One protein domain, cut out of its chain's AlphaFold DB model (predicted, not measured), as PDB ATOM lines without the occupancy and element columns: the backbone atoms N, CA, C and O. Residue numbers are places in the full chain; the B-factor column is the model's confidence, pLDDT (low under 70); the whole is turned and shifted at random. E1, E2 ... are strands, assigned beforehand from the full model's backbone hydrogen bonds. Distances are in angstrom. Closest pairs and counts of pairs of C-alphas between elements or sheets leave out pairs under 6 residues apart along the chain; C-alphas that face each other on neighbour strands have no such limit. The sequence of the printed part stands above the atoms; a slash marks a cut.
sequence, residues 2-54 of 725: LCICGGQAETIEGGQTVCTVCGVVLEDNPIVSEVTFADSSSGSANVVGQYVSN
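This is residues 2 to 54 of the 725 residues of the protein "BRF1 protein" of Capsaspora owczarzaki (strain ATCC 30864) (UniProt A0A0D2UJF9). With little regular structure, a small three-stranded sheet, E1 to E3, and a separate hairpin, E4 and E5, lie at opposite ends of a flat, extended shape, joined by residues 28 to 35; residues 49 to 54 trail off as a tail. The 53 printed residues include no named helix and five strands, 19 residues, all strand by class. Both sheets, E1 - E2 - E3 and E4 - E5, are antiparallel. The radius of gyration of the C-alphas is 15.5 A, the spans 44 by 32 by 11 A.

E1, residues 9 to 11, E2, 17 to 19, and E3, 25 to 27, form a meander, each strand the antiparallel neighbour of the one before. Within hydrogen-bond range are N 10 and O 18, 3.0 A, in hairpin E1 and E2, and N 26 and O 17, 2.8 A, in hairpin E2 and E3. E4, residues 36 to 40, and E5, 44 to 48, form a hairpin, with N 38 and O 46 at 2.8 A. E3 and E4 are apart.

E1 begins at C-alpha 9 (144.175, 129.560, 94.264). E4 is 12.4 A long; E5, 12.3 A, ends at C-alpha 48 (120.418, 125.031, 103.472).

The C-alphas farthest apart, Cys 5 and Ser 42, are 46.0 A apart. The printed part has no cut and no long link. pLDDT is under 70 at residues 49 and 51 to 54.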
ATOM      1  N   LEU A   2     144.442 124.169  89.805       74.81
ATOM      2  CA  LEU A   2     145.682 124.745  89.264       74.81
ATOM      3  C   LEU A   2     145.291 125.754  88.181       74.81
ATOM      4  O   LEU A   2     144.538 125.400  87.276       74.81
ATOM      5  N   CYS A   3     145.773 126.995  88.273       80.44
ATOM      6  CA  CYS A   3     145.548 127.983  87.222       80.44
ATOM      7  C   CYS A   3     146.566 127.816  86.082       80.44
ATOM      8  O   CYS A   3     147.695 127.379  86.305       80.44
ATOM      9  N   ILE A   4     146.194 128.228  84.867       83.25
ATOM     10  CA  ILE A   4     147.043 128.164  83.663       83.25
ATOM     11  C   ILE A   4     148.338 128.988  83.831       83.25
ATOM     12  O   ILE A   4     149.367 128.644  83.258       83.25
ATOM     13  N   CYS A   5     148.325 130.036  84.663       84.50
ATOM     14  CA  CYS A   5     149.508 130.839  84.995       84.50
ATOM     15  C   CYS A   5     150.443 130.202  86.048       84.50
ATOM     16  O   CYS A   5     151.439 130.818  86.417       84.50
ATOM     17  N   GLY A   6     150.114 129.023  86.588       81.81
ATOM     18  CA  GLY A   6     150.853 128.380  87.683       81.81
ATOM     19  C   GLY A   6     150.645 129.007  89.070       81.81
ATOM     20  O   GLY A   6     151.166 128.487  90.055       81.81
ATOM     21  N   GLY A   7     149.878 130.098  89.167       81.12
ATOM     22  CA  GLY A   7     149.557 130.759  90.429       81.12
ATOM     23  C   GLY A   7     148.678 129.916  91.356       81.12
ATOM     24  O   GLY A   7     147.898 129.066  90.912       81.12
ATOM     25  N   GLN A   8     148.793 130.180  92.659       81.31
ATOM     26  CA  GLN A   8     147.962 129.548  93.683       81.31
ATOM     27  C   GLN A   8     146.512 130.056  93.620       81.31
ATOM     28  O   GLN A   8     146.217 131.085  93.009       81.31
ATOM     29  N   ALA A   9     145.604 129.283  94.213       85.38
ATOM     30  CA  ALA A   9     144.175 129.560  94.264       85.38
ATOM     31  C   ALA A   9     143.756 129.806  95.715       85.38
ATOM     32  O   ALA A   9     144.052 128.976  96.576       85.38
ATOM     33  N   GLU A  10     143.051 130.904  95.961       82.88
ATOM     34  CA  GLU A  10     142.514 131.275  97.272       82.88
ATOM     35  C   GLU A  10     140.998 131.467  97.182       82.88
ATOM     36  O   GLU A  10     140.466 131.834  96.131       82.88
ATOM     37  N   THR A  11     140.292 131.185  98.276       83.06
ATOM     38  CA  THR A  11     138.833 131.334  98.362       83.06
ATOM     39  C   THR A  11     138.501 132.675  99.002       83.06
ATOM     40  O   THR A  11     138.911 132.938 100.130       83.06
ATOM     41  N   ILE A  12     137.748 133.514  98.294       82.25
ATOM     42  CA  ILE A  12     137.277 134.813  98.792       82.25
ATOM     43  C   ILE A  12     135.997 134.594  99.622       82.25
ATOM     44  O   ILE A  12     135.290 133.608  99.422       82.25
ATOM     45  N   GLU A  13     135.656 135.509 100.534       72.50
ATOM     46  CA  GLU A  13     134.477 135.415 101.424       72.50
ATOM     47  C   GLU A  13     133.130 135.212 100.693       72.50
ATOM     48  O   GLU A  13     132.182 134.697 101.277       72.50
ATOM     49  N   GLY A  14     133.048 135.541  99.396       71.94
ATOM     50  CA  GLY A  14     131.914 135.206  98.522       71.94
ATOM     51  C   GLY A  14     131.866 133.745  98.039       71.94
ATOM     52  O   GLY A  14     131.107 133.433  97.127       71.94
ATOM     53  N   GLY A  15     132.712 132.858  98.569       76.44
ATOM     54  CA  GLY A  15     132.822 131.442  98.193       76.44
ATOM     55  C   GLY A  15     133.582 131.170  96.889       76.44
ATOM     56  O   GLY A  15     134.042 130.053  96.680       76.44
ATOM     57  N   GLN A  16     133.753 132.167  96.019       87.06
ATOM     58  CA  GLN A  16     134.499 132.038  94.764       87.06
ATOM     59  C   GLN A  16     135.972 131.684  95.022       87.06
ATOM     60  O   GLN A  16     136.632 132.339  95.833       87.06
ATOM     61  N   THR A  17     136.512 130.696  94.299       88.50
ATOM     62  CA  THR A  17     137.964 130.436  94.293       88.50
ATOM     63  C   THR A  17     138.612 131.166  93.124       88.50
ATOM     64  O   THR A  17     138.148 131.077  91.987       88.50
ATOM     65  N   VAL A  18     139.675 131.924  93.392       90.31
ATOM     66  CA  VAL A  18     140.294 132.857  92.440       90.31
ATOM     67  C   VAL A  18     141.811 132.688  92.468       90.31
ATOM     68  O   VAL A  18     142.403 132.421  93.514       90.31
ATOM     69  N   CYS A  19     142.469 132.817  91.315       90.38
ATOM     70  CA  CYS A  19     143.925 132.773  91.260       90.38
ATOM     71  C   CYS A  19     144.557 134.108  91.671       90.38
ATOM     72  O   CYS A  19     144.332 135.132  91.021       90.38
ATOM     73  N   THR A  20     145.429 134.080  92.679       85.94
ATOM     74  CA  THR A  20     146.086 135.272  93.251       85.94
ATOM     75  C   THR A  20     147.022 136.000  92.282       85.94
ATOM     76  O   THR A  20     147.296 137.182  92.461       85.94
ATOM     77  N   VAL A  21     147.501 135.319  91.235       86.19
ATOM     78  CA  VAL A  21     148.492 135.855  90.281       86.19
ATOM     79  C   VAL A  21     147.850 136.533  89.065       86.19
ATOM     80  O   VAL A  21     148.460 137.412  88.462       86.19
ATOM     81  N   CYS A  22     146.634 136.138  88.672       89.38
ATOM     82  CA  CYS A  22     145.986 136.637  87.448       89.38
ATOM     83  C   CYS A  22     144.515 137.056  87.607       89.38
ATOM     84  O   CYS A  22     143.908 137.470  86.622       89.38
ATOM     85  N   GLY A  23     143.923 136.929  88.799       84.81
ATOM     86  CA  GLY A  23     142.531 137.315  89.065       84.81
ATOM     87  C   GLY A  23     141.469 136.435  88.391       84.81
ATOM     88  O   GLY A  23     140.283 136.738  88.479       84.81
ATOM     89  N   VAL A  24     141.861 135.347  87.721       87.44
ATOM     90  CA  VAL A  24     140.923 134.419  87.071       87.44
ATOM     91  C   VAL A  24     140.180 133.609  88.131       87.44
ATOM     92  O   VAL A  24     140.810 132.914  88.933       87.44
ATOM     93  N   VAL A  25     138.846 133.673  88.105       88.25
ATOM     94  CA  VAL A  25     137.967 132.797  88.891       88.25
ATOM     95  C   VAL A  25     138.113 131.364  88.373       88.25
ATOM     96  O   VAL A  25     138.036 131.113  87.171       88.25
ATOM     97  N   LEU A  26     138.377 130.434  89.285       86.50
ATOM     98  CA  LEU A  26     138.588 129.011  89.014       86.50
ATOM     99  C   LEU A  26     137.357 128.174  89.378       86.50
ATOM    100  O   LEU A  26     137.131 127.136  88.761       86.50
ATOM    101  N   GLU A  27     136.569 128.620  90.359       85.31
ATOM    102  CA  GLU A  27     135.318 127.983  90.771       85.31
ATOM    103  C   GLU A  27     134.328 129.044  91.273       85.31
ATOM    104  O   GLU A  27     134.613 129.752  92.241       85.31
ATOM    105  N   ASP A  28     133.175 129.142  90.611       81.38
ATOM    106  CA  ASP A  28     132.029 129.954  91.026       81.38
ATOM    107  C   ASP A  28     131.029 129.080  91.793       81.38
ATOM    108  O   ASP A  28     130.578 128.063  91.269       81.38
ATOM    109  N   ASN A  29     130.637 129.507  92.999       76.06
ATOM    110  CA  ASN A  29     129.704 128.795  93.886       76.06
ATOM    111  C   ASN A  29     130.098 127.319  94.146       76.06
ATOM    112  O   ASN A  29     129.389 126.411  93.697       76.06
ATOM    113  N   PRO A  30     131.196 127.050  94.885       76.69
ATOM    114  CA  PRO A  30     131.582 125.685  95.233       76.69
ATOM    115  C   PRO A  30     130.447 124.975  95.979       76.69
ATOM    116  O   PRO A  30     129.872 125.504  96.934       76.69
ATOM    117  N   ILE A  31     130.127 123.751  95.555       72.69
ATOM    118  CA  ILE A  31     129.077 122.944  96.187       72.69
ATOM    119  C   ILE A  31     129.629 122.382  97.500       72.69
ATOM    120  O   ILE A  31     130.246 121.315  97.534       72.69
ATOM    121  N   VAL A  32     129.414 123.122  98.588       71.50
ATOM    122  CA  VAL A  32     129.838 122.733  99.936       71.50
ATOM    123  C   VAL A  32     129.164 121.413 100.324       71.50
ATOM    124  O   VAL A  32     127.943 121.283 100.283       71.50
ATOM    125  N   SER A  33     129.967 120.415 100.703       73.56
ATOM    126  CA  SER A  33     129.488 119.082 101.103       73.56
ATOM    127  C   SER A  33     128.867 119.038 102.504       73.56
ATOM    128  O   SER A  33     128.316 118.016 102.912       73.56
ATOM    129  N   GLU A  34     128.991 120.130 103.255       74.88
ATOM    130  CA  GLU A  34     128.438 120.310 104.592       74.88
ATOM    131  C   GLU A  34     127.096 121.045 104.534       74.88
ATOM    132  O   GLU A  34     126.871 121.924 103.705       74.88
ATOM    133  N   VAL A  35     126.189 120.671 105.433       75.12
ATOM    134  CA  VAL A  35     124.849 121.255 105.522       75.12
ATOM    135  C   VAL A  35     124.929 122.547 106.331       75.12
ATOM    136  O   VAL A  35     125.191 122.501 107.534       75.12
ATOM    137  N   THR A  36     124.699 123.692 105.690       77.69
ATOM    138  CA  THR A  36     124.772 124.999 106.352       77.69
ATOM    139  C   THR A  36     123.436 125.379 106.990       77.69
ATOM    140  O   THR A  36     122.361 124.932 106.580       77.69
ATOM    141  N   PHE A  37     123.497 126.208 108.032       78.88
ATOM    142  CA  PHE A  37     122.324 126.783 108.687       78.88
ATOM    143  C   PHE A  37     122.281 128.272 108.350       78.88
ATOM    144  O   PHE A  37     123.217 129.002 108.668       78.88
ATOM    145  N   ALA A  38     121.211 128.711 107.691       81.12
ATOM    146  CA  ALA A  38     120.969 130.109 107.370       81.12
ATOM    147  C   ALA A  38     119.834 130.643 108.249       81.12
ATOM    148  O   ALA A  38     118.674 130.235 108.111       81.12
ATOM    149  N   ASP A  39     120.158 131.568 109.148       83.56
ATOM    150  CA  ASP A  39     119.152 132.256 109.950       83.56
ATOM    151  C   ASP A  39     118.261 133.108 109.048       83.56
ATOM    152  O   ASP A  39     118.689 134.064 108.402       83.56
ATOM    153  N   SER A  40     116.985 132.733 108.984       82.38
ATOM    154  CA  SER A  40     115.978 133.523 108.283       82.38
ATOM    155  C   SER A  40     115.550 134.706 109.150       82.38
ATOM    156  O   SER A  40     115.549 134.613 110.377       82.38
ATOM    157  N   SER A  41     115.120 135.804 108.524       79.38
ATOM    158  CA  SER A  41     114.734 137.062 109.196       79.38
ATOM    159  C   SER A  41     113.594 136.938 110.223       79.38
ATOM    160  O   SER A  41     113.347 137.865 110.989       79.38
ATOM    161  N   SER A  42     112.933 135.782 110.279       82.19
ATOM    162  CA  SER A  42     112.002 135.327 111.317       82.19
ATOM    163  C   SER A  42     112.662 134.841 112.622       82.19
ATOM    164  O   SER A  42     111.945 134.413 113.523       82.19
ATOM    165  N   GLY A  43     113.996 134.853 112.736       79.75
ATOM    166  CA  GLY A  43     114.725 134.294 113.885       79.75
ATOM    167  C   GLY A  43     114.754 132.761 113.909       79.75
ATOM    168  O   GLY A  43     114.920 132.157 114.966       79.75
ATOM    169  N   SER A  44     114.547 132.124 112.754       82.12
ATOM    170  CA  SER A  44     114.509 130.668 112.603       82.12
ATOM    171  C   SER A  44     115.639 130.191 111.691       82.12
ATOM    172  O   SER A  44     115.634 130.505 110.496       82.12
ATOM    173  N   ALA A  45     116.558 129.394 112.238       79.62
ATOM    174  CA  ALA A  45     117.612 128.724 111.484       79.62
ATOM    175  C   ALA A  45     117.006 127.739 110.472       79.62
ATOM    176  O   ALA A  45     116.456 126.702 110.852       79.62
ATOM    177  N   ASN A  46     117.107 128.055 109.181       78.44
ATOM    178  CA  ASN A  46     116.719 127.160 108.100       78.44
ATOM    179  C   ASN A  46     117.941 126.382 107.605       78.44
ATOM    180  O   ASN A  46     119.010 126.942 107.374       78.44
ATOM    181  N   VAL A  47     117.769 125.075 107.419       75.12
ATOM    182  CA  VAL A  47     118.802 124.203 106.853       75.12
ATOM    183  C   VAL A  47     118.903 124.440 105.345       75.12
ATOM    184  O   VAL A  47     117.942 124.212 104.611       75.12
ATOM    185  N   VAL A  48     120.079 124.869 104.887       71.50
ATOM    186  CA  VAL A  48     120.418 125.031 103.472       71.50
ATOM    187  C   VAL A  48     121.282 123.844 103.054       71.50
ATOM    188  O   VAL A  48     122.470 123.749 103.349       71.50
ATOM    189  N   GLY A  49     120.636 122.887 102.391       69.94
ATOM    190  CA  GLY A  49     121.237 121.622 101.982       69.94
ATOM    191  C   GLY A  49     120.301 120.447 102.250       69.94
ATOM    192  O   GLY A  49     119.420 120.506 103.103       69.94
ATOM    193  N   GLN A  50     120.479 119.358 101.506       70.62
ATOM    194  CA  GLN A  50     119.661 118.156 101.637       70.62
ATOM    195  C   GLN A  50     120.565 116.965 101.942       70.62
ATOM    196  O   GLN A  50     121.345 116.553 101.087       70.62
ATOM    197  N   TYR A  51     120.440 116.381 103.137       69.62
ATOM    198  CA  TYR A  51     121.203 115.183 103.475       69.62
ATOM    199  C   TYR A  51     120.738 113.991 102.624       69.62
ATOM    200  O   TYR A  51     119.623 113.477 102.784       69.62
ATOM    201  N   VAL A  52     121.621 113.554 101.726       65.06
ATOM    202  CA  VAL A  52     121.489 112.327 100.940       65.06
ATOM    203  C   VAL A  52     122.409 111.285 101.565       65.06
ATOM    204  O   VAL A  52     123.630 111.409 101.526       65.06
ATOM    205  N   SER A  53     121.822 110.249 102.163       64.44
ATOM    206  CA  SER A  53     122.599 109.114 102.661       64.44
ATOM    207  C   SER A  53     123.183 108.334 101.485       64.44
ATOM    208  O   SER A  53     122.439 107.955 100.583       64.44
ATOM    209  N   ASN A  54     124.472 107.989 101.545       67.25
ATOM    210  CA  ASN A  54     125.138 107.120 100.560       67.25
ATOM    211  C   ASN A  54     124.469 105.732 100.411       67.25
ATOM    212  O   ASN A  54     124.737 105.002  99.464       67.25
TER     213      ASN A  54